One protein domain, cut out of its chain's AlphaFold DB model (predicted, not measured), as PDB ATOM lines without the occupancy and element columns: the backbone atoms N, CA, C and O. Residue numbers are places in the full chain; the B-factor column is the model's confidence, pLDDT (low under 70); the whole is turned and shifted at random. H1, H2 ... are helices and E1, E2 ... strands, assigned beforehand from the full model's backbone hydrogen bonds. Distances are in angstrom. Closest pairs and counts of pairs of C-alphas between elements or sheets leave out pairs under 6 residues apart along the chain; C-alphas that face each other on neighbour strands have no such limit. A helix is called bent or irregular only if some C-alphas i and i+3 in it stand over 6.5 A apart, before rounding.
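This is residues 58 to 239 of the 406 residues of an uncharacterized protein of Choiromyces venosus 120613-1 (UniProt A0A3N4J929). An elongated helical body is strung along one long kinked helix, H8, with H7 crossing it in the core. Toward one end H3 packs along the first part of H8, with H4 and H5 on H7 and H6 on H3; toward the other, the hairpin H1 and H2 packs on the last part of H8, and H9 packs on H1. The printed part has 182 residues, with nine named helices, H1 to H9, followed by one strand, E1; the class is mostly helix. The whole is compact by its radius of gyration of the C-alphas, 18.2 A, and spans 56 by 36 by 26 A.

H8, residues 199 to 222, has a kink of 42 degrees near residue 208; it is neither bent nor irregular, but only just: C-alphas 208 and 211 are 6.3 A apart. H7, residues 174 to 188, touches residues 202 to 213 of H8 about perpendicular, at 76 degrees; the closest C-alphas, of His 185 and Gly 209, are 3.8 A apart. H3, residues 89 to 106, touches residues 201 to 208 of H8 at a shallow tilt of 27 degrees, opposite ways, closest at the C-alphas of Ala 99 and His 204, 5.5 A. H5, residues 148 to 160, touches H3, closest at the C-alphas of Cys 100 and Ser 160, 4.5 A. H4, residues 120 to 137, touches H7 with residues 133 to 137, closest at the C-alphas of Val 133 and Val 186, 6.6 A. H6, residues 162 to 168, touches H3, closest at the C-alphas of Cys 100 and Ala 162, 6.2 A. H2, residues 77 to 87, touches residues 211 to 219 of H8, closest at the C-alphas of Pro 77 and Phe 216, 5.3 A. H1, residues 58 to 72, forms a helical hairpin with H2 at 6 degrees; the closest C-alphas, of Asn 63 and Met 87, are 6.4 A apart. H9, residues 227 to 235, touches H1 at 3 degrees, opposite ways, closest at the C-alphas of Leu 72 and Lys 230, 6.3 A. Every O i to N i+4 pair is within hydrogen-bond range in H1, H2, H3, H4, H5, H7 and H9; in H8 18 of 20 are, and in H6 1 of 3, beside 2 of 4 O i to N i+3 pairs.

H8 is 32.8 A long, H4 25.9 A, H3 25.8 A, and H1 and H7 21.4 A each. H1 begins at C-alpha 58 (256.793, 397.772, 220.711). E1, residues 237 to 239, pairs with no named strand and ends at C-alpha 239 (246.850, 397.007, 216.062). H6 is irregular, only just: C-alphas 164 and 167 are 6.7 A apart.

The two C-alphas farthest apart, of Gln 108 and Ala 228, are 57.5 A apart. The printed part has no cut, and its one long link is H3 to H4, residues 107 to 119. The mean pLDDT of the printed part is 88.4; residues 108, 110 and 166 are under 70.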
ATOM      1  N   LYS A  58     256.854 399.048 219.973       89.19
ATOM      2  CA  LYS A  58     256.793 397.772 220.711       89.19
ATOM      3  C   LYS A  58     256.402 397.966 222.182       89.19
ATOM      4  O   LYS A  58     255.633 397.169 222.721       89.19
ATOM      5  N   THR A  59     256.894 399.036 222.806       88.44
ATOM      6  CA  THR A  59     256.567 399.405 224.186       88.44
ATOM      7  C   THR A  59     255.089 399.746 224.335       88.44
ATOM      8  O   THR A  59     254.439 399.193 225.214       88.44
ATOM      9  N   GLU A  60     254.523 400.570 223.446       89.19
ATOM     10  CA  GLU A  60     253.093 400.920 223.478       89.19
ATOM     11  C   GLU A  60     252.197 399.685 223.357       89.19
ATOM     12  O   GLU A  60     251.269 399.522 224.149       89.19
ATOM     13  N   LYS A  61     252.509 398.775 222.422       89.88
ATOM     14  CA  LYS A  61     251.757 397.518 222.257       89.88
ATOM     15  C   LYS A  61     251.823 396.656 223.518       89.88
ATOM     16  O   LYS A  61     250.801 396.181 224.004       89.88
ATOM     17  N   THR A  62     253.025 396.483 224.072       89.50
ATOM     18  CA  THR A  62     253.251 395.675 225.283       89.50
ATOM     19  C   THR A  62     252.477 396.236 226.475       89.50
ATOM     20  O   THR A  62     251.806 395.498 227.194       89.50
ATOM     21  N   ASN A  63     252.533 397.553 226.642       89.19
ATOM     22  CA  ASN A  63     251.843 398.285 227.688       89.19
ATOM     23  C   ASN A  63     250.317 398.173 227.582       89.19
ATOM     24  O   ASN A  63     249.659 397.898 228.583       89.19
ATOM     25  N   LEU A  64     249.758 398.330 226.379       89.00
ATOM     26  CA  LEU A  64     248.325 398.167 226.146       89.00
ATOM     27  C   LEU A  64     247.854 396.758 226.510       89.00
ATOM     28  O   LEU A  64     246.891 396.606 227.260       89.00
ATOM     29  N   VAL A  65     248.552 395.729 226.023       87.88
ATOM     30  CA  VAL A  65     248.220 394.331 226.330       87.88
ATOM     31  C   VAL A  65     248.315 394.071 227.835       87.88
ATOM     32  O   VAL A  65     247.427 393.437 228.404       87.88
ATOM     33  N   ALA A  66     249.347 394.593 228.506       89.00
ATOM     34  CA  ALA A  66     249.498 394.471 229.953       89.00
ATOM     35  C   ALA A  66     248.358 395.163 230.720       89.00
ATOM     36  O   ALA A  66     247.815 394.583 231.662       89.00
ATOM     37  N   PHE A  67     247.961 396.365 230.299       90.81
ATOM     38  CA  PHE A  67     246.851 397.108 230.894       90.81
ATOM     39  C   PHE A  67     245.520 396.376 230.730       90.81
ATOM     40  O   PHE A  67     244.815 396.167 231.718       90.81
ATOM     41  N   VAL A  68     245.191 395.931 229.513       88.56
ATOM     42  CA  VAL A  68     243.954 395.182 229.254       88.56
ATOM     43  C   VAL A  68     243.948 393.878 230.050       88.56
ATOM     44  O   VAL A  68     242.957 393.579 230.712       88.56
ATOM     45  N   ARG A  69     245.068 393.143 230.085       86.88
ATOM     46  CA  ARG A  69     245.192 391.916 230.888       86.88
ATOM     47  C   ARG A  69     244.921 392.185 232.366       86.88
ATOM     48  O   ARG A  69     244.118 391.481 232.969       86.88
ATOM     49  N   ALA A  70     245.543 393.214 232.938       88.56
ATOM     50  CA  ALA A  70     245.313 393.584 234.329       88.56
ATOM     51  C   ALA A  70     243.850 394.004 234.573       88.56
ATOM     52  O   ALA A  70     243.268 393.656 235.602       88.56
ATOM     53  N   ALA A  71     243.228 394.719 233.633       87.81
ATOM     54  CA  ALA A  71     241.834 395.132 233.755       87.81
ATOM     55  C   ALA A  71     240.862 393.940 233.725       87.81
ATOM     56  O   ALA A  71     239.857 393.964 234.430       87.81
ATOM     57  N   LEU A  72     241.178 392.876 232.977       86.44
ATOM     58  CA  LEU A  72     240.373 391.652 232.910       86.44
ATOM     59  C   LEU A  72     240.448 390.804 234.192       86.44
ATOM     60  O   LEU A  72     239.497 390.083 234.507       86.44
ATOM     61  N   THR A  73     241.542 390.891 234.953       84.25
ATOM     62  CA  THR A  73     241.753 390.120 236.192       84.25
ATOM     63  C   THR A  73     241.212 390.813 237.446       84.25
ATOM     64  O   THR A  73     241.719 390.569 238.538       84.25
ATOM     65  N   ALA A  74     240.211 391.691 237.320       78.56
ATOM     66  CA  ALA A  74     239.622 392.428 238.443       78.56
ATOM     67  C   ALA A  74     240.619 393.262 239.260       78.56
ATOM     68  O   ALA A  74     240.433 393.485 240.456       78.56
ATOM     69  N   THR A  75     241.675 393.759 238.611       82.19
ATOM     70  CA  THR A  75     242.638 394.643 239.269       82.19
ATOM     71  C   THR A  75     241.942 395.934 239.727       82.19
ATOM     72  O   THR A  75     241.225 396.548 238.925       82.19
ATOM     73  N   PRO A  76     242.167 396.384 240.980       87.62
ATOM     74  CA  PRO A  76     241.620 397.644 241.467       87.62
ATOM     75  C   PRO A  76     241.991 398.824 240.549       87.62
ATOM     76  O   PRO A  76     243.136 398.874 240.074       87.62
ATOM     77  N   PRO A  77     241.073 399.780 240.302       89.44
ATOM     78  CA  PRO A  77     241.330 400.957 239.467       89.44
ATOM     79  C   PRO A  77     242.607 401.715 239.847       89.44
ATOM     80  O   PRO A  77     243.316 402.203 238.977       89.44
ATOM     81  N   GLU A  78     242.963 401.756 241.127       90.38
ATOM     82  CA  GLU A  78     244.153 402.430 241.656       90.38
ATOM     83  C   GLU A  78     245.451 401.788 241.155       90.38
ATOM     84  O   GLU A  78     246.434 402.464 240.840       90.38
ATOM     85  N   ARG A  79     245.479 400.458 241.056       89.88
ATOM     86  CA  ARG A  79     246.647 399.743 240.539       89.88
ATOM     87  C   ARG A  79     246.727 399.864 239.018       89.88
ATOM     88  O   ARG A  79     247.819 400.046 238.489       89.88
ATOM     89  N   LEU A  80     245.583 399.847 238.333       92.00
ATOM     90  CA  LEU A  80     245.511 400.109 236.892       92.00
ATOM     91  C   LEU A  80     245.896 401.547 236.539       92.00
ATOM     92  O   LEU A  80     246.507 401.768 235.496       92.00
ATOM     93  N   LEU A  81     245.586 402.515 237.406       94.88
ATOM     94  CA  LEU A  81     245.951 403.909 237.193       94.88
ATOM     95  C   LEU A  81     247.468 404.055 237.162       94.88
ATOM     96  O   LEU A  81     247.977 404.706 236.261       94.88
ATOM     97  N   ARG A  82     248.201 403.398 238.071       92.06
ATOM     98  CA  ARG A  82     249.672 403.412 238.032       92.06
ATOM     99  C   ARG A  82     250.196 402.922 236.686       92.06
ATOM    100  O   ARG A  82     251.017 403.600 236.082       92.06
ATOM    101  N   THR A  83     249.667 401.812 236.167       89.81
ATOM    102  CA  THR A  83     250.009 401.340 234.816       89.81
ATOM    103  C   THR A  83     249.691 402.398 233.760       89.81
ATOM    104  O   THR A  83     250.577 402.758 232.992       89.81
ATOM    105  N   ALA A  84     248.480 402.959 233.753       92.25
ATOM    106  CA  ALA A  84     248.076 403.977 232.782       92.25
ATOM    107  C   ALA A  84     248.949 405.247 232.828       92.25
ATOM    108  O   ALA A  84     249.238 405.819 231.779       92.25
ATOM    109  N   LEU A  85     249.408 405.664 234.013       92.31
ATOM    110  CA  LEU A  85     250.315 406.803 234.177       92.31
ATOM    111  C   LEU A  85     251.656 406.554 233.484       92.31
ATOM    112  O   LEU A  85     252.115 407.424 232.754       92.31
ATOM    113  N   TYR A  86     252.242 405.363 233.635       88.94
ATOM    114  CA  TYR A  86     253.462 405.000 232.904       88.94
ATOM    115  C   TYR A  86     253.232 404.932 231.391       88.94
ATOM    116  O   TYR A  86     254.084 405.343 230.609       88.94
ATOM    117  N   MET A  87     252.068 404.442 230.957       89.19
ATOM    118  CA  MET A  87     251.735 404.364 229.531       89.19
ATOM    119  C   MET A  87     251.598 405.737 228.881       89.19
ATOM    120  O   MET A  87     252.054 405.939 227.759       89.19
ATOM    121  N   CYS A  88     250.955 406.667 229.584       90.50
ATOM    122  CA  CYS A  88     250.601 407.988 229.079       90.50
ATOM    123  C   CYS A  88     251.533 409.082 229.615       90.50
ATOM    124  O   CYS A  88     251.124 410.243 229.672       90.50
ATOM    125  N   GLU A  89     252.754 408.728 230.032       89.88
ATOM    126  CA  GLU A  89     253.610 409.583 230.859       89.88
ATOM    127  C   GLU A  89     253.758 410.996 230.302       89.88
ATOM    128  O   GLU A  89     253.432 411.972 230.980       89.88
ATOM    129  N   ARG A  90     254.165 411.107 229.034       88.50
ATOM    130  CA  ARG A  90     254.405 412.402 228.384       88.50
ATOM    131  C   ARG A  90     253.136 413.253 228.325       88.50
ATOM    132  O   ARG A  90     253.194 414.460 228.553       88.50
ATOM    133  N   GLN A  91     251.987 412.633 228.066       89.44
ATOM    134  CA  GLN A  91     250.716 413.335 227.907       89.44
ATOM    135  C   GLN A  91     250.103 413.759 229.250       89.44
ATOM    136  O   GLN A  91     249.616 414.886 229.372       89.44
ATOM    137  N   VAL A  92     250.166 412.901 230.275       91.19
ATOM    138  CA  VAL A  92     249.760 413.249 231.650       91.19
ATOM    139  C   VAL A  92     250.601 414.423 232.134       91.19
ATOM    140  O   VAL A  92     250.074 415.428 232.612       91.19
ATOM    141  N   HIS A  93     251.912 414.312 231.950       89.75
ATOM    142  CA  HIS A  93     252.875 415.327 232.322       89.75
ATOM    143  C   HIS A  93     252.599 416.676 231.644       89.75
ATOM    144  O   HIS A  93     252.498 417.704 232.314       89.75
ATOM    145  N   PHE A  94     252.390 416.676 230.326       89.62
ATOM    146  CA  PHE A  94     252.040 417.883 229.579       89.62
ATOM    147  C   PHE A  94     250.747 418.537 230.092       89.62
ATOM    148  O   PHE A  94     250.689 419.757 230.250       89.62
ATOM    149  N   ARG A  95     249.718 417.739 230.404       91.38
ATOM    150  CA  ARG A  95     248.452 418.244 230.963       91.38
ATOM    151  C   ARG A  95     248.641 418.878 232.343       91.38
ATOM    152  O   ARG A  95     248.070 419.941 232.580       91.38
ATOM    153  N   MET A  96     249.478 418.293 233.206       92.06
ATOM    154  CA  MET A  96     249.839 418.908 234.492       92.06
ATOM    155  C   MET A  96     250.570 420.228 234.311       92.06
ATOM    156  O   MET A  96     250.222 421.208 234.962       92.06
ATOM    157  N   LEU A  97     251.548 420.285 233.405       90.81
ATOM    158  CA  LEU A  97     252.282 421.518 233.129       90.81
ATOM    159  C   LEU A  97     251.366 422.628 232.611       90.81
ATOM    160  O   LEU A  97     251.490 423.764 233.056       90.81
ATOM    161  N   ARG A  98     250.411 422.311 231.730       91.88
ATOM    162  CA  ARG A  98     249.419 423.287 231.252       91.88
ATOM    163  C   ARG A  98     248.537 423.813 232.382       91.88
ATOM    164  O   ARG A  98     248.357 425.021 232.483       91.88
ATOM    165  N   ALA A  99     248.045 422.935 233.255       93.25
ATOM    166  CA  ALA A  99     247.272 423.347 234.425       93.25
ATOM    167  C   ALA A  99     248.111 424.204 235.390       93.25
ATOM    168  O   ALA A  99     247.649 425.235 235.868       93.25
ATOM    169  N   CYS A 100     249.368 423.822 235.624       92.50
ATOM    170  CA  CYS A 100     250.316 424.572 236.443       92.50
ATOM    171  C   CYS A 100     250.607 425.965 235.866       92.50
ATOM    172  O   CYS A 100     250.644 426.937 236.621       92.50
ATOM    173  N   GLN A 101     250.809 426.079 234.549       91.06
ATOM    174  CA  GLN A 101     251.011 427.359 233.860       91.06
ATOM    175  C   GLN A 101     249.780 428.255 233.993       91.06
ATOM    176  O   GLN A 101     249.915 429.421 234.350       91.06
ATOM    177  N   PHE A 102     248.589 427.691 233.780       92.25
ATOM    178  CA  PHE A 102     247.330 428.410 233.939       92.25
ATOM    179  C   PHE A 102     247.153 428.931 235.375       92.25
ATOM    180  O   PHE A 102     246.944 430.122 235.583       92.25
ATOM    181  N   LEU A 103     247.356 428.071 236.379       92.00
ATOM    182  CA  LEU A 103     247.309 428.452 237.795       92.00
ATOM    183  C   LEU A 103     248.375 429.487 238.180       92.00
ATOM    184  O   LEU A 103     248.124 430.328 239.035       92.00
ATOM    185  N   SER A 104     249.555 429.452 237.554       88.31
ATOM    186  CA  SER A 104     250.592 430.472 237.769       88.31
ATOM    187  C   SER A 104     250.177 431.829 237.199       88.31
ATOM    188  O   SER A 104     250.528 432.856 237.764       88.31
ATOM    189  N   GLY A 105     249.406 431.849 236.108       86.44
ATOM    190  CA  GLY A 105     248.785 433.077 235.606       86.44
ATOM    191  C   GLY A 105     247.730 433.633 236.567       86.44
ATOM    192  O   GLY A 105     247.608 434.844 236.709       86.44
ATOM    193  N   LEU A 106     247.024 432.752 237.281       86.88
ATOM    194  CA  LEU A 106     246.029 433.128 238.287       86.88
ATOM    195  C   LEU A 106     246.619 433.495 239.650       86.88
ATOM    196  O   LEU A 106     245.884 433.981 240.493       86.88
ATOM    197  N   SER A 107     247.911 433.281 239.917       74.81
ATOM    198  CA  SER A 107     248.473 433.532 241.256       74.81
ATOM    199  C   SER A 107     248.564 435.012 241.639       74.81
ATOM    200  O   SER A 107     249.007 435.324 242.739       74.81
ATOM    201  N   GLN A 108     248.203 435.911 240.721       69.06
ATOM    202  CA  GLN A 108     248.004 437.336 240.994       69.06
ATOM    203  C   GLN A 108     246.597 437.636 241.545       69.06
ATOM    204  O   GLN A 108     246.361 438.743 242.016       69.06
ATOM    205  N   ASP A 109     245.687 436.663 241.484       70.00
ATOM    206  CA  ASP A 109     244.342 436.695 242.050       70.00
ATOM    207  C   ASP A 109     244.339 435.917 243.380       70.00
ATOM    208  O   ASP A 109     244.770 434.757 243.439       70.00
ATOM    209  N   ASP A 110     243.842 436.545 244.449       67.56
ATOM    210  CA  ASP A 110     243.769 435.962 245.797       67.56
ATOM    211  C   ASP A 110     242.916 434.684 245.845       67.56
ATOM    212  O   ASP A 110     243.025 433.887 246.783       67.56
ATOM    213  N   HIS A 111     242.093 434.449 244.819       76.31
ATOM    214  CA  HIS A 111     241.153 433.339 244.784       76.31
ATOM    215  C   HIS A 111     241.582 432.141 243.923       76.31
ATOM    216  O   HIS A 111     240.890 431.122 243.934       76.31
ATOM    217  N   LEU A 112     242.722 432.197 243.214       84.00
ATOM    218  CA  LEU A 112     243.273 431.091 242.398       84.00
ATOM    219  C   LEU A 112     242.225 430.365 241.514       84.00
ATOM    220  O   LEU A 112     242.305 429.153 241.303       84.00
ATOM    221  N   GLY A 113     241.228 431.095 240.999       86.38
ATOM    222  CA  GLY A 113     240.154 430.547 240.162       86.38
ATOM    223  C   GLY A 113     238.982 429.890 240.908       86.38
ATOM    224  O   GLY A 113     238.136 429.270 240.260       86.38
ATOM    225  N   VAL A 114     238.905 430.013 242.237       91.62
ATOM    226  CA  VAL A 114     237.706 429.696 243.030       91.62
ATOM    227  C   VAL A 114     236.753 430.890 242.990       91.62
ATOM    228  O   VAL A 114     237.120 432.004 243.343       91.62
ATOM    229  N   ILE A 115     235.507 430.661 242.587       90.50
ATOM    230  CA  ILE A 115     234.471 431.697 242.549       90.50
ATOM    231  C   ILE A 115     234.033 431.996 243.998       90.50
ATOM    232  O   ILE A 115     233.757 431.043 244.741       90.50
ATOM    233  N   PRO A 116     233.966 433.267 244.439       86.50
ATOM    234  CA  PRO A 116     233.473 433.627 245.770       86.50
ATOM    235  C   PRO A 116     232.016 433.197 246.004       86.50
ATOM    236  O   PRO A 116     231.238 433.055 245.064       86.50
ATOM    237  N   ARG A 117     231.630 432.994 247.268       87.38
ATOM    238  CA  ARG A 117     230.233 432.697 247.636       87.38
ATOM    239  C   ARG A 117     229.376 433.950 247.443       87.38
ATOM    240  O   ARG A 117     229.764 435.008 247.936       87.38
ATOM    241  N   ALA A 118     228.222 433.828 246.787       83.25
ATOM    242  CA  ALA A 118     227.325 434.955 246.531       83.25
ATOM    243  C   ALA A 118     225.972 434.835 247.259       83.25
ATOM    244  O   ALA A 118     225.341 435.856 247.524       83.25
ATOM    245  N   SER A 119     225.523 433.622 247.612       85.94
ATOM    246  CA  SER A 119     224.181 433.372 248.165       85.94
ATOM    247  C   SER A 119     224.107 432.197 249.161       85.94
ATOM    248  O   SER A 119     225.070 431.449 249.333       85.94
ATOM    249  N   SER A 120     222.946 432.019 249.809       82.19
ATOM    250  CA  SER A 120     222.633 430.839 250.637       82.19
ATOM    251  C   SER A 120     222.587 429.542 249.827       82.19
ATOM    252  O   SER A 120     223.008 428.494 250.314       82.19
ATOM    253  N   ASP A 121     222.117 429.619 248.584       84.81
ATOM    254  CA  ASP A 121     222.005 428.467 247.689       84.81
ATOM    255  C   ASP A 121     223.406 427.966 247.295       84.81
ATOM    256  O   ASP A 121     223.656 426.758 247.245       84.81
ATOM    257  N   ASP A 122     224.373 428.882 247.143       86.50
ATOM    258  CA  ASP A 122     225.785 428.532 246.934       86.50
ATOM    259  C   ASP A 122     226.376 427.771 248.125       86.50
ATOM    260  O   ASP A 122     227.217 426.884 247.941       86.50
ATOM    261  N   THR A 123     225.963 428.106 249.353       88.50
ATOM    262  CA  THR A 123     226.398 427.390 250.559       88.50
ATOM    263  C   THR A 123     225.926 425.942 250.517       88.50
ATOM    264  O   THR A 123     226.735 425.036 250.715       88.50
ATOM    265  N   GLU A 124     224.660 425.701 250.170       90.25
ATOM    266  CA  GLU A 124     224.116 424.344 250.084       90.25
ATOM    267  C   GLU A 124     224.830 423.509 249.006       90.25
ATOM    268  O   GLU A 124     225.161 422.339 249.233       90.25
ATOM    269  N   ILE A 125     225.121 424.103 247.842       91.31
ATOM    270  CA  ILE A 125     225.876 423.442 246.767       91.31
ATOM    271  C   ILE A 125     227.271 423.035 247.258       91.31
ATOM    272  O   ILE A 125     227.694 421.890 247.064       91.31
ATOM    273  N   ARG A 126     227.986 423.944 247.929       92.75
ATOM    274  CA  ARG A 126     229.350 423.698 248.424       92.75
ATOM    275  C   ARG A 126     229.384 422.678 249.554       92.75
ATOM    276  O   ARG A 126     230.286 421.842 249.573       92.75
ATOM    277  N   ASP A 127     228.389 422.675 250.433       91.12
ATOM    278  CA  ASP A 127     228.261 421.673 251.492       91.12
ATOM    279  C   ASP A 127     227.965 420.281 250.922       91.12
ATOM    280  O   ASP A 127     228.598 419.296 251.322       91.12
ATOM    281  N   LYS A 128     227.085 420.186 249.915       92.25
ATOM    282  CA  LYS A 128     226.847 418.937 249.170       92.25
ATOM    283  C   LYS A 128     228.121 418.449 248.479       92.25
ATOM    284  O   LYS A 128     228.456 417.265 248.578       92.25
ATOM    285  N   ALA A 129     228.862 419.348 247.832       93.06
ATOM    286  CA  ALA A 129     230.133 419.029 247.190       93.06
ATOM    287  C   ALA A 129     231.196 418.574 248.211       93.06
ATOM    288  O   ALA A 129     231.841 417.546 248.000       93.06
ATOM    289  N   LYS A 130     231.327 419.244 249.365       93.19
ATOM    290  CA  LYS A 130     232.207 418.827 250.475       93.19
ATOM    291  C   LYS A 130     231.856 417.424 250.972       93.19
ATOM    292  O   LYS A 130     232.738 416.570 251.088       93.19
ATOM    293  N   ALA A 131     230.576 417.163 251.237       91.38
ATOM    294  CA  ALA A 131     230.106 415.849 251.667       91.38
ATOM    295  C   ALA A 131     230.415 414.765 250.618       91.38
ATOM    296  O   ALA A 131     230.813 413.650 250.964       91.38
ATOM    297  N   GLN A 132     230.294 415.098 249.331       93.56
ATOM    298  CA  GLN A 132     230.644 414.200 248.237       93.56
ATOM    299  C   GLN A 132     232.149 413.905 248.172       93.56
ATOM    300  O   GLN A 132     232.503 412.737 248.003       93.56
ATOM    301  N   VAL A 133     233.031 414.895 248.367       92.81
ATOM    302  CA  VAL A 133     234.485 414.654 248.463       92.81
ATOM    303  C   VAL A 133     234.784 413.673 249.595       92.81
ATOM    304  O   VAL A 133     235.461 412.672 249.373       92.81
ATOM    305  N   ILE A 134     234.232 413.911 250.790       91.25
ATOM    306  CA  ILE A 134     234.423 413.039 251.961       91.25
ATOM    307  C   ILE A 134     233.936 411.611 251.678       91.25
ATOM    308  O   ILE A 134     234.575 410.641 252.083       91.25
ATOM    309  N   ARG A 135     232.824 411.462 250.954       91.56
ATOM    310  CA  ARG A 135     232.303 410.150 250.552       91.56
ATOM    311  C   ARG A 135     233.228 409.428 249.567       91.56
ATOM    312  O   ARG A 135     233.367 408.216 249.670       91.56
ATOM    313  N   MET A 136     233.820 410.146 248.613       89.62
ATOM    314  CA  MET A 136     234.654 409.558 247.555       89.62
ATOM    315  C   MET A 136     236.094 409.282 248.005       89.62
ATOM    316  O   MET A 136     236.674 408.288 247.590       89.62
ATOM    317  N   MET A 137     236.656 410.144 248.853       88.50
ATOM    318  CA  MET A 137     238.065 410.104 249.277       88.50
ATOM    319  C   MET A 137     238.256 409.661 250.736       88.50
ATOM    320  O   MET A 137     239.382 409.463 251.185       88.50
ATOM    321  N   GLY A 138     237.168 409.508 251.496       87.25
ATOM    322  CA  GLY A 138     237.182 409.143 252.911       87.25
ATOM    323  C   GLY A 138     237.189 410.342 253.871       87.25
ATOM    324  O   GLY A 138     237.463 411.485 253.503       87.25
ATOM    325  N   LYS A 139     236.913 410.063 255.155       76.88
ATOM    326  CA  LYS A 139     236.786 411.071 256.232       76.88
ATOM    327  C   LYS A 139     238.046 411.917 256.468       76.88
ATOM    328  O   LYS A 139     237.940 412.990 257.047       76.88
ATOM    329  N   GLY A 140     239.215 411.446 256.030       78.88
ATOM    330  CA  GLY A 140     240.484 412.171 256.148       78.88
ATOM    331  C   GLY A 140     240.746 413.193 255.036       78.88
ATOM    332  O   GLY A 140     241.658 413.999 255.176       78.88
ATOM    333  N   ALA A 141     239.966 413.182 253.949       79.38
ATOM    334  CA  ALA A 141     240.236 414.016 252.775       79.38
ATOM    335  C   ALA A 141     239.991 415.511 253.021       79.38
ATOM    336  O   ALA A 141     240.761 416.356 252.566       79.38
ATOM    337  N   ILE A 142     238.929 415.832 253.762       83.69
ATOM    338  CA  ILE A 142     238.640 417.184 254.240       83.69
ATOM    339  C   ILE A 142     238.396 417.083 255.748       83.69
ATOM    340  O   ILE A 142     237.375 416.523 256.152       83.69
ATOM    341  N   PRO A 143     239.308 417.604 256.592       80.31
ATOM    342  CA  PRO A 143     239.073 417.697 258.028       80.31
ATOM    343  C   PRO A 143     237.745 418.415 258.324       80.31
ATOM    344  O   PRO A 143     237.405 419.347 257.593       80.31
ATOM    345  N   PRO A 144     237.017 418.070 259.405       74.62
ATOM    346  CA  PRO A 144     235.696 418.642 259.695       74.62
ATOM    347  C   PRO A 144     235.670 420.177 259.667       74.62
ATOM    348  O   PRO A 144     234.734 420.774 259.134       74.62
ATOM    349  N   ASN A 145     236.760 420.786 260.145       78.12
ATOM    350  CA  ASN A 145     236.937 422.230 260.286       78.12
ATOM    351  C   ASN A 145     237.410 422.939 259.005       78.12
ATOM    352  O   ASN A 145     237.598 424.150 259.030       78.12
ATOM    353  N   ARG A 146     237.659 422.215 257.905       82.62
ATOM    354  CA  ARG A 146     238.031 422.815 256.615       82.62
ATOM    355  C   ARG A 146     236.832 422.866 255.682       82.62
ATOM    356  O   ARG A 146     236.011 421.948 255.664       82.62
ATOM    357  N   ASP A 147     236.728 423.940 254.916       88.75
ATOM    358  CA  ASP A 147     235.732 424.074 253.859       88.75
ATOM    359  C   ASP A 147     236.229 423.485 252.529       88.75
ATOM    360  O   ASP A 147     237.358 422.993 252.412       88.75
ATOM    361  N   LEU A 148     235.334 423.462 251.539       91.44
ATOM    362  CA  LEU A 148     235.631 422.957 250.200       91.44
ATOM    363  C   LEU A 148     236.725 423.796 249.529       91.44
ATOM    364  O   LEU A 148     237.606 423.255 248.869       91.44
ATOM    365  N   GLU A 149     236.692 425.108 249.729       91.75
ATOM    366  CA  GLU A 149     237.635 426.072 249.179       91.75
ATOM    367  C   GLU A 149     239.048 425.776 249.667       91.75
ATOM    368  O   GLU A 149     239.956 425.650 248.854       91.75
ATOM    369  N   SER A 150     239.233 425.555 250.969       89.75
ATOM    370  CA  SER A 150     240.525 425.152 251.534       89.75
ATOM    371  C   SER A 150     241.074 423.874 250.891       89.75
ATOM    372  O   SER A 150     242.282 423.760 250.667       89.75
ATOM    373  N   TYR A 151     240.204 422.905 250.587       92.12
ATOM    374  CA  TYR A 151     240.583 421.684 249.870       92.12
ATOM    375  C   TYR A 151     240.996 421.978 248.419       92.12
ATOM    376  O   TYR A 151     242.051 421.514 247.981       92.12
ATOM    377  N   LEU A 152     240.221 422.793 247.696       93.88
ATOM    378  CA  LEU A 152     240.526 423.204 246.322       93.88
ATOM    379  C   LEU A 152     241.832 424.002 246.243       93.88
ATOM    380  O   LEU A 152     242.684 423.688 245.417       93.88
ATOM    381  N   TYR A 153     242.054 424.956 247.148       91.62
ATOM    382  CA  TYR A 153     243.309 425.706 247.240       91.62
ATOM    383  C   TYR A 153     244.507 424.791 247.469       91.62
ATOM    384  O   TYR A 153     245.567 424.999 246.873       91.62
ATOM    385  N   HIS A 154     244.359 423.771 248.318       90.31
ATOM    386  CA  HIS A 154     245.423 422.802 248.540       90.31
ATOM    387  C   HIS A 154     245.726 422.002 247.268       90.31
ATOM    388  O   HIS A 154     246.885 421.936 246.868       90.31
ATOM    389  N   LEU A 155     244.696 421.485 246.589       93.50
ATOM    390  CA  LEU A 155     244.847 420.808 245.299       93.50
ATOM    391  C   LEU A 155     245.525 421.713 244.260       93.50
ATOM    392  O   LEU A 155     246.468 421.290 243.595       93.50
ATOM    393  N   PHE A 156     245.091 422.966 244.127       93.81
ATOM    394  CA  PHE A 156     245.650 423.893 243.141       93.81
ATOM    395  C   PHE A 156     247.112 424.201 243.444       93.81
ATOM    396  O   PHE A 156     247.936 424.144 242.537       93.81
ATOM    397  N   ARG A 157     247.476 424.404 244.715       89.12
ATOM    398  CA  ARG A 157     248.882 424.547 245.123       89.12
ATOM    399  C   ARG A 157     249.708 423.298 244.809       89.12
ATOM    400  O   ARG A 157     250.831 423.434 244.327       89.12
ATOM    401  N   THR A 158     249.156 422.103 245.021       90.19
ATOM    402  CA  THR A 158     249.795 420.835 244.635       90.19
ATOM    403  C   THR A 158     250.013 420.757 243.121       90.19
ATOM    404  O   THR A 158     251.084 420.361 242.666       90.19
ATOM    405  N   ILE A 159     249.066 421.212 242.303       92.19
ATOM    406  CA  ILE A 159     249.254 421.281 240.846       92.19
ATOM    407  C   ILE A 159     250.286 422.359 240.474       92.19
ATOM    408  O   ILE A 159     251.124 422.134 239.607       92.19
ATOM    409  N   SER A 160     250.301 423.512 241.146       88.19
ATOM    410  CA  SER A 160     251.252 424.603 240.877       88.19
ATOM    411  C   SER A 160     252.714 424.232 241.148       88.19
ATOM    412  O   SER A 160     253.616 424.835 240.563       88.19
ATOM    413  N   VAL A 161     252.987 423.243 242.005       84.69
ATOM    414  CA  VAL A 161     254.357 422.729 242.192       84.69
ATOM    415  C   VAL A 161     254.788 421.751 241.097       84.69
ATOM    416  O   VAL A 161     255.966 421.390 241.059       84.69
ATOM    417  N   ALA A 162     253.903 421.386 240.155       80.44
ATOM    418  CA  ALA A 162     254.232 420.493 239.043       80.44
ATOM    419  C   ALA A 162     255.482 420.953 238.293       80.44
ATOM    420  O   ALA A 162     256.276 420.109 237.914       80.44
ATOM    421  N   ARG A 163     255.727 422.263 238.141       77.38
ATOM    422  CA  ARG A 163     256.942 422.800 237.493       77.38
ATOM    423  C   ARG A 163     258.266 422.307 238.097       77.38
ATOM    424  O   ARG A 163     259.258 422.236 237.382       77.38
ATOM    425  N   PHE A 164     258.286 421.971 239.387       77.44
ATOM    426  CA  PHE A 164     259.478 421.489 240.096       77.44
ATOM    427  C   PHE A 164     259.584 419.961 240.090       77.44
ATOM    428  O   PHE A 164     260.676 419.401 240.094       77.44
ATOM    429  N   VAL A 165     258.437 419.286 240.060       75.88
ATOM    430  CA  VAL A 165     258.331 417.821 240.037       75.88
ATOM    431  C   VAL A 165     258.543 417.285 238.617       75.88
ATOM    432  O   VAL A 165     259.204 416.271 238.405       75.88
ATOM    433  N   ALA A 166     258.024 418.022 237.638       68.94
ATOM    434  CA  ALA A 166     258.002 417.723 236.221       68.94
ATOM    435  C   ALA A 166     259.343 417.220 235.648       68.94
ATOM    436  O   ALA A 166     259.333 416.156 235.025       68.94
ATOM    437  N   PRO A 167     260.487 417.894 235.857       74.69
ATOM    438  CA  PRO A 167     261.741 417.521 235.195       74.69
ATOM    439  C   PRO A 167     262.207 416.081 235.454       74.69
ATOM    440  O   PRO A 167     262.982 415.540 234.675       74.69
ATOM    441  N   HIS A 168     261.722 415.447 236.524       74.06
ATOM    442  CA  HIS A 168     262.122 414.106 236.944       74.06
ATOM    443  C   HIS A 168     261.200 412.990 236.405       74.06
ATOM    444  O   HIS A 168     261.434 411.813 236.675       74.06
ATOM    445  N   GLY A 169     260.148 413.343 235.654       76.69
ATOM    446  CA  GLY A 169     259.188 412.393 235.082       76.69
ATOM    447  C   GLY A 169     258.217 411.778 236.099       76.69
ATOM    448  O   GLY A 169     258.240 412.090 237.296       76.69
ATOM    449  N   ILE A 170     257.334 410.900 235.616       82.19
ATOM    450  CA  ILE A 170     256.366 410.171 236.456       82.19
ATOM    451  C   ILE A 170     257.071 409.096 237.269       82.19
ATOM    452  O   ILE A 170     256.731 408.895 238.432       82.19
ATOM    453  N   SER A 171     258.076 408.432 236.698       82.56
ATOM    454  CA  SER A 171     258.765 407.326 237.372       82.56
ATOM    455  C   SER A 171     259.385 407.722 238.714       82.56
ATOM    456  O   SER A 171     259.336 406.932 239.654       82.56
ATOM    457  N   ALA A 172     259.894 408.950 238.836       84.75
ATOM    458  CA  ALA A 172     260.455 409.463 240.085       84.75
ATOM    459  C   ALA A 172     259.401 410.006 241.070       84.75
ATOM    460  O   ALA A 172     259.699 410.163 242.248       84.75
ATOM    461  N   ASN A 173     258.179 410.303 240.610       88.25
ATOM    462  CA  ASN A 173     257.160 411.018 241.390       88.25
ATOM    463  C   ASN A 173     255.764 410.403 241.233       88.25
ATOM    464  O   ASN A 173     254.762 411.115 241.189       88.25
ATOM    465  N   VAL A 174     255.685 409.079 241.109       89.06
ATOM    466  CA  VAL A 174     254.446 408.389 240.725       89.06
ATOM    467  C   VAL A 174     253.282 408.711 241.660       89.06
ATOM    468  O   VAL A 174     252.177 408.944 241.179       89.06
ATOM    469  N   GLU A 175     253.531 408.811 242.967       91.12
ATOM    470  CA  GLU A 175     252.491 409.103 243.959       91.12
ATOM    471  C   GLU A 175     251.928 410.522 243.811       91.12
ATOM    472  O   GLU A 175     250.716 410.702 243.879       91.12
ATOM    473  N   TYR A 176     252.760 411.508 243.459       92.44
ATOM    474  CA  TYR A 176     252.290 412.862 243.156       92.44
ATOM    475  C   TYR A 176     251.283 412.867 241.994       92.44
ATOM    476  O   TYR A 176     250.191 413.428 242.108       92.44
ATOM    477  N   TYR A 177     251.628 412.223 240.874       93.44
ATOM    478  CA  TYR A 177     250.738 412.155 239.710       93.44
ATOM    479  C   TYR A 177     249.490 411.324 240.006       93.44
ATOM    480  O   TYR A 177     248.391 411.698 239.601       93.44
ATOM    481  N   PHE A 178     249.659 410.214 240.723       94.56
ATOM    482  CA  PHE A 178     248.582 409.322 241.127       94.56
ATOM    483  C   PHE A 178     247.533 410.046 241.978       94.56
ATOM    484  O   PHE A 178     246.356 410.063 241.611       94.56
ATOM    485  N   GLU A 179     247.953 410.704 243.058       93.69
ATOM    486  CA  GLU A 179     247.058 411.449 243.943       93.69
ATOM    487  C   GLU A 179     246.400 412.626 243.218       93.69
ATOM    488  O   GLU A 179     245.182 412.791 243.294       93.69
ATOM    489  N   THR A 180     247.175 413.398 242.449       94.94
ATOM    490  CA  THR A 180     246.665 414.571 241.722       94.94
ATOM    491  C   THR A 180     245.586 414.182 240.711       94.94
ATOM    492  O   THR A 180     244.546 414.838 240.626       94.94
ATOM    493  N   VAL A 181     245.791 413.096 239.957       96.25
ATOM    494  CA  VAL A 181     244.810 412.607 238.978       96.25
ATOM    495  C   VAL A 181     243.512 412.166 239.661       96.25
ATOM    496  O   VAL A 181     242.430 412.504 239.174       96.25
ATOM    497  N   ILE A 182     243.595 411.466 240.796       95.31
ATOM    498  CA  ILE A 182     242.412 411.048 241.567       95.31
ATOM    499  C   ILE A 182     241.673 412.263 242.134       95.31
ATOM    500  O   ILE A 182     240.457 412.368 241.983       95.31
ATOM    501  N   GLN A 183     242.388 413.211 242.742       95.25
ATOM    502  CA  GLN A 183     241.784 414.421 243.303       95.25
ATOM    503  C   GLN A 183     241.086 415.252 242.219       95.25
ATOM    504  O   GLN A 183     239.940 415.664 242.399       95.25
ATOM    505  N   CYS A 184     241.717 415.422 241.054       96.88
ATOM    506  CA  CYS A 184     241.083 416.077 239.911       96.88
ATOM    507  C   CYS A 184     239.835 415.322 239.444       96.88
ATOM    508  O   CYS A 184     238.812 415.950 239.181       96.88
ATOM    509  N   HIS A 185     239.884 413.986 239.369       95.50
ATOM    510  CA  HIS A 185     238.711 413.178 239.033       95.50
ATOM    511  C   HIS A 185     237.554 413.418 240.010       95.50
ATOM    512  O   HIS A 185     236.421 413.597 239.571       95.50
ATOM    513  N   VAL A 186     237.821 413.457 241.316       94.69
ATOM    514  CA  VAL A 186     236.790 413.721 242.326       94.69
ATOM    515  C   VAL A 186     236.174 415.096 242.114       94.69
ATOM    516  O   VAL A 186     234.956 415.188 241.991       94.69
ATOM    517  N   VAL A 187     237.006 416.137 241.999       95.00
ATOM    518  CA  VAL A 187     236.559 417.529 241.833       95.00
ATOM    519  C   VAL A 187     235.634 417.687 240.630       95.00
ATOM    520  O   VAL A 187     234.569 418.286 240.745       95.00
ATOM    521  N   VAL A 188     235.981 417.104 239.482       94.31
ATOM    522  CA  VAL A 188     235.202 417.300 238.246       94.31
ATOM    523  C   VAL A 188     233.873 416.543 238.223       94.31
ATOM    524  O   VAL A 188     233.061 416.798 237.336       94.31
ATOM    525  N   HIS A 189     233.647 415.635 239.178       92.62
ATOM    526  CA  HIS A 189     232.381 414.922 239.372       92.62
ATOM    527  C   HIS A 189     231.568 415.458 240.561       92.62
ATOM    528  O   HIS A 189     230.534 414.872 240.903       92.62
ATOM    529  N   LEU A 190     232.007 416.543 241.207       92.94
ATOM    530  CA  LEU A 190     231.224 417.198 242.251       92.94
ATOM    531  C   LEU A 190     230.010 417.900 241.641       92.94
ATOM    532  O   LEU A 190     230.108 418.592 240.626       92.94
ATOM    533  N   VAL A 191     228.855 417.729 242.281       88.19
ATOM    534  CA  VAL A 191     227.619 418.403 241.869       88.19
ATOM    535  C   VAL A 191     227.794 419.919 242.003       88.19
ATOM    536  O   VAL A 191     228.225 420.403 243.046       88.19
ATOM    537  N   GLY A 192     227.471 420.664 240.943       88.44
ATOM    538  CA  GLY A 192     227.518 422.132 240.942       88.44
ATOM    539  C   GLY A 192     228.919 422.747 240.851       88.44
ATOM    540  O   GLY A 192     229.043 423.960 240.986       88.44
ATOM    541  N   ILE A 193     229.973 421.964 240.582       92.69
ATOM    542  CA  ILE A 193     231.362 422.464 240.579       92.69
ATOM    543  C   ILE A 193     231.622 423.613 239.586       92.69
ATOM    544  O   ILE A 193     232.493 424.445 239.828       92.69
ATOM    545  N   GLU A 194     230.839 423.698 238.507       91.88
ATOM    546  CA  GLU A 194     230.877 424.790 237.515       91.88
ATOM    547  C   GLU A 194     230.577 426.169 238.136       91.88
ATOM    548  O   GLU A 194     231.036 427.184 237.628       91.88
ATOM    549  N   THR A 195     229.845 426.209 239.256       90.81
ATOM    550  CA  THR A 195     229.538 427.444 240.009       90.81
ATOM    551  C   THR A 195     230.618 427.803 241.037       90.81
ATOM    552  O   THR A 195     230.593 428.876 241.635       90.81
ATOM    553  N   VAL A 196     231.578 426.899 241.265       92.31
ATOM    554  CA  VAL A 196     232.597 427.009 242.319       92.31
ATOM    555  C   VAL A 196     233.983 427.286 241.742       92.31
ATOM    556  O   VAL A 196     234.788 427.945 242.393       92.31
ATOM    557  N   ILE A 197     234.280 426.790 240.541       93.62
ATOM    558  CA  ILE A 197     235.581 426.932 239.877       93.62
ATOM    559  C   ILE A 197     235.368 427.594 238.521       93.62
ATOM    560  O   ILE A 197     234.485 427.184 237.770       93.62
ATOM    561  N   ILE A 198     236.216 428.562 238.166       93.00
ATOM    562  CA  ILE A 198     236.155 429.182 236.842       93.00
ATOM    563  C   ILE A 198     236.294 428.133 235.730       93.00
ATOM    564  O   ILE A 198     237.119 427.211 235.787       93.00
ATOM    565  N   ARG A 199     235.501 428.302 234.674       91.81
ATOM    566  CA  ARG A 199     235.378 427.338 233.575       91.81
ATOM    567  C   ARG A 199     236.719 426.924 232.939       91.81
ATOM    568  O   ARG A 199     236.906 425.719 232.732       91.81
ATOM    569  N   PRO A 200     237.683 427.832 232.673       93.50
ATOM    570  CA  PRO A 200     238.960 427.433 232.080       93.50
ATOM    571  C   PRO A 200     239.803 426.536 233.002       93.50
ATOM    572  O   PRO A 200     240.375 425.544 232.549       93.50
ATOM    573  N   LEU A 201     239.825 426.808 234.314       94.06
ATOM    574  CA  LEU A 201     240.524 425.949 235.276       94.06
ATOM    575  C   LEU A 201     239.865 424.570 235.344       94.06
ATOM    576  O   LEU A 201     240.545 423.545 235.262       94.06
ATOM    577  N   LEU A 202     238.534 424.535 235.423       94.94
ATOM    578  CA  LEU A 202     237.772 423.291 235.443       94.94
ATOM    579  C   LEU A 202     238.048 422.431 234.199       94.94
ATOM    580  O   LEU A 202     238.160 421.209 234.307       94.94
ATOM    581  N   HIS A 203     238.232 423.049 233.028       93.81
ATOM    582  CA  HIS A 203     238.648 422.347 231.814       93.81
ATOM    583  C   HIS A 203     240.001 421.634 231.986       93.81
ATOM    584  O   HIS A 203     240.120 420.449 231.658       93.81
ATOM    585  N   HIS A 204     241.010 422.312 232.536       94.56
ATOM    586  CA  HIS A 204     242.317 421.704 232.802       94.56
ATOM    587  C   HIS A 204     242.224 420.538 233.797       94.56
ATOM    588  O   HIS A 204     242.771 419.462 233.537       94.56
ATOM    589  N   LEU A 205     241.468 420.710 234.887       96.19
ATOM    590  CA  LEU A 205     241.234 419.650 235.875       96.19
ATOM    591  C   LEU A 205     240.515 418.447 235.254       96.19
ATOM    592  O   LEU A 205     240.875 417.305 235.538       96.19
ATOM    593  N   ARG A 206     239.552 418.673 234.350       94.69
ATOM    594  CA  ARG A 206     238.875 417.603 233.594       94.69
ATOM    595  C   ARG A 206     239.866 416.800 232.775       94.69
ATOM    596  O   ARG A 206     239.897 415.582 232.911       94.69
ATOM    597  N   LYS A 207     240.723 417.457 231.991       92.94
ATOM    598  CA  LYS A 207     241.753 416.767 231.196       92.94
ATOM    599  C   LYS A 207     242.685 415.916 232.059       92.94
ATOM    600  O   LYS A 207     243.143 414.870 231.610       92.94
ATOM    601  N   ILE A 208     242.953 416.331 233.287       94.81
ATOM    602  CA  ILE A 208     243.742 415.548 234.232       94.81
ATOM    603  C   ILE A 208     242.929 414.370 234.802       94.81
ATOM    604  O   ILE A 208     243.370 413.224 234.739       94.81
ATOM    605  N   GLY A 209     241.727 414.621 235.319       94.94
ATOM    606  CA  GLY A 209     240.877 413.595 235.934       94.94
ATOM    607  C   GLY A 209     240.370 412.529 234.953       94.94
ATOM    608  O   GLY A 209     240.027 411.419 235.360       94.94
ATOM    609  N   GLU A 210     240.360 412.830 233.650       92.50
ATOM    610  CA  GLU A 210     239.981 411.908 232.573       92.50
ATOM    611  C   GLU A 210     240.766 410.592 232.586       92.50
ATOM    612  O   GLU A 210     240.202 409.569 232.200       92.50
ATOM    613  N   TYR A 211     242.014 410.585 233.068       94.00
ATOM    614  CA  TYR A 211     242.806 409.357 233.180       94.00
ATOM    615  C   TYR A 211     242.195 408.366 234.173       94.00
ATOM    616  O   TYR A 211     241.984 407.207 233.816       94.00
ATOM    617  N   TYR A 212     241.843 408.802 235.388       94.94
ATOM    618  CA  TYR A 212     241.190 407.905 236.348       94.94
ATOM    619  C   TYR A 212     239.779 407.538 235.895       94.94
ATOM    620  O   TYR A 212     239.389 406.383 236.023       94.94
ATOM    621  N   THR A 213     239.042 408.459 235.263       92.31
ATOM    622  CA  THR A 213     237.743 408.136 234.651       92.31
ATOM    623  C   THR A 213     237.874 407.014 233.617       92.31
ATOM    624  O   THR A 213     237.101 406.059 233.647       92.31
ATOM    625  N   ALA A 214     238.857 407.100 232.717       92.31
ATOM    626  CA  ALA A 214     239.101 406.086 231.697       92.31
ATOM    627  C   ALA A 214     239.502 404.739 232.307       92.31
ATOM    628  O   ALA A 214     238.969 403.706 231.909       92.31
ATOM    629  N   VAL A 215     240.377 404.749 233.313       93.50
ATOM    630  CA  VAL A 215     240.810 403.545 234.034       93.50
ATOM    631  C   VAL A 215     239.661 402.891 234.797       93.50
ATOM    632  O   VAL A 215     239.474 401.677 234.711       93.50
ATOM    633  N   PHE A 216     238.868 403.680 235.518       90.75
ATOM    634  CA  PHE A 216     237.705 403.202 236.259       90.75
ATOM    635  C   PHE A 216     236.686 402.557 235.317       90.75
ATOM    636  O   PHE A 216     236.197 401.459 235.581       90.75
ATOM    637  N   VAL A 217     236.412 403.203 234.180       88.31
ATOM    638  CA  VAL A 217     235.538 402.668 233.134       88.31
ATOM    639  C   VAL A 217     236.109 401.378 232.539       88.31
ATOM    640  O   VAL A 217     235.376 400.398 232.429       88.31
ATOM    641  N   ALA A 218     237.402 401.343 232.207       86.56
ATOM    642  CA  ALA A 218     238.066 400.148 231.689       86.56
ATOM    643  C   ALA A 218     237.926 398.970 232.659       86.56
ATOM    644  O   ALA A 218     237.456 397.902 232.273       86.56
ATOM    645  N   SER A 219     238.273 399.191 233.931       88.38
ATOM    646  CA  SER A 219     238.163 398.186 234.986       88.38
ATOM    647  C   SER A 219     236.716 397.723 235.150       88.38
ATOM    648  O   SER A 219     236.435 396.529 235.100       88.38
ATOM    649  N   SER A 220     235.763 398.648 235.275       86.06
ATOM    650  CA  SER A 220     234.353 398.307 235.476       86.06
ATOM    651  C   SER A 220     233.771 397.514 234.305       86.06
ATOM    652  O   SER A 220     233.063 396.532 234.519       86.06
ATOM    653  N   GLU A 221     234.049 397.909 233.062       83.75
ATOM    654  CA  GLU A 221     233.403 397.320 231.885       83.75
ATOM    655  C   GLU A 221     234.053 396.010 231.431       83.75
ATOM    656  O   GLU A 221     233.334 395.066 231.090       83.75
ATOM    657  N   LEU A 222     235.385 395.903 231.487       83.69
ATOM    658  CA  LEU A 222     236.099 394.670 231.130       83.69
ATOM    659  C   LEU A 222     235.879 393.560 232.165       83.69
ATOM    660  O   LEU A 222     235.796 392.382 231.813       83.69
ATOM    661  N   ASN A 223     235.674 393.915 233.436       82.19
ATOM    662  CA  ASN A 223     235.349 392.926 234.464       82.19
ATOM    663  C   ASN A 223     233.972 392.276 234.294       82.19
ATOM    664  O   ASN A 223     233.761 391.190 234.828       82.19
ATOM    665  N   LYS A 224     233.065 392.881 233.515       84.38
ATOM    666  CA  LYS A 224     231.734 392.324 233.199       84.38
ATOM    667  C   LYS A 224     231.753 391.291 232.068       84.38
ATOM    668  O   LYS A 224     230.684 390.893 231.598       84.38
ATOM    669  N   LEU A 225     232.918 390.950 231.526       81.06
ATOM    670  CA  LEU A 225     233.047 389.862 230.558       81.06
ATOM    671  C   LEU A 225     232.985 388.513 231.276       81.06
ATOM    672  O   LEU A 225     233.482 388.383 232.397       81.06
ATOM    673  N   SER A 226     232.378 387.511 230.635       87.00
ATOM    674  CA  SER A 226     232.452 386.136 231.133       87.00
ATOM    675  C   SER A 226     233.906 385.640 231.089       87.00
ATOM    676  O   SER A 226     234.716 386.202 230.347       87.00
ATOM    677  N   PRO A 227     234.273 384.581 231.830       87.31
ATOM    678  CA  PRO A 227     235.612 383.999 231.738       87.31
ATOM    679  C   PRO A 227     236.024 383.648 230.299       87.31
ATOM    680  O   PRO A 227     237.142 383.961 229.897       87.31
ATOM    681  N   ALA A 228     235.105 383.086 229.506       86.25
ATOM    682  CA  ALA A 228     235.340 382.782 228.095       86.25
ATOM    683  C   ALA A 228     235.558 384.060 227.270       86.25
ATOM    684  O   ALA A 228     236.512 384.139 226.503       86.25
ATOM    685  N   GLY A 229     234.742 385.094 227.493       86.44
ATOM    686  CA  GLY A 229     234.898 386.374 226.804       86.44
ATOM    687  C   GLY A 229     236.185 387.118 227.159       86.44
ATOM    688  O   GLY A 229     236.756 387.796 226.310       86.44
ATOM    689  N   LYS A 230     236.685 386.963 228.392       88.00
ATOM    690  CA  LYS A 230     237.989 387.508 228.800       88.00
ATOM    691  C   LYS A 230     239.143 386.826 228.063       88.00
ATOM    692  O   LYS A 230     240.046 387.522 227.610       88.00
ATOM    693  N   LEU A 231     239.103 385.496 227.948       86.38
ATOM    694  CA  LEU A 231     240.102 384.719 227.205       86.38
ATOM    695  C   LEU A 231     240.067 385.064 225.715       86.38
ATOM    696  O   LEU A 231     241.104 385.350 225.132       86.38
ATOM    697  N   TYR A 232     238.872 385.140 225.129       87.19
ATOM    698  CA  TYR A 232     238.723 385.503 223.726       87.19
ATOM    699  C   TYR A 232     239.275 386.903 223.440       87.19
ATOM    700  O   TYR A 232     240.105 387.064 222.549       87.19
ATOM    701  N   LEU A 233     238.875 387.912 224.226       86.88
ATOM    702  CA  LEU A 233     239.376 389.276 224.048       86.88
ATOM    703  C   LEU A 233     240.901 389.330 224.160       86.88
ATOM    704  O   LEU A 233     241.528 390.064 223.407       86.88
ATOM    705  N   PHE A 234     241.497 388.563 225.074       84.50
ATOM    706  CA  PHE A 234     242.946 388.518 225.248       84.50
ATOM    707  C   PHE A 234     243.683 388.098 223.965       84.50
ATOM    708  O   PHE A 234     244.691 388.717 223.622       84.50
ATOM    709  N   ASP A 235     243.148 387.120 223.238       86.00
ATOM    710  CA  ASP A 235     243.742 386.617 221.993       86.00
ATOM    711  C   ASP A 235     243.448 387.515 220.772       86.00
ATOM    712  O   ASP A 235     244.104 387.387 219.740       86.00
ATOM    713  N   HIS A 236     242.499 388.454 220.887       87.94
ATOM    714  CA  HIS A 236     241.977 389.255 219.768       87.94
ATOM    715  C   HIS A 236     242.176 390.773 219.955       87.94
ATOM    716  O   HIS A 236     241.347 391.583 219.526       87.94
ATOM    717  N   ILE A 237     243.288 391.176 220.584       89.38
ATOM    718  CA  ILE A 237     243.755 392.574 220.622       89.38
ATOM    719  C   ILE A 237     244.709 392.807 219.451       89.38
ATOM    720  O   ILE A 237     245.820 392.276 219.437       89.38
ATOM    721  N   GLN A 238     244.312 393.642 218.491       91.25
ATOM    722  CA  GLN A 238     245.091 393.864 217.275       91.25
ATOM    723  C   GLN A 238     245.301 395.350 216.969       91.25
ATOM    724  O   GLN A 238     244.360 396.141 216.931       91.25
ATOM    725  N   GLU A 239     246.550 395.716 216.675       92.44
ATOM    726  CA  GLU A 239     246.850 397.007 216.062       92.44
ATOM    727  C   GLU A 239     246.548 396.970 214.565       92.44
ATOM    728  O   GLU A 239     247.019 396.086 213.846       92.44
TER     729      GLU A 239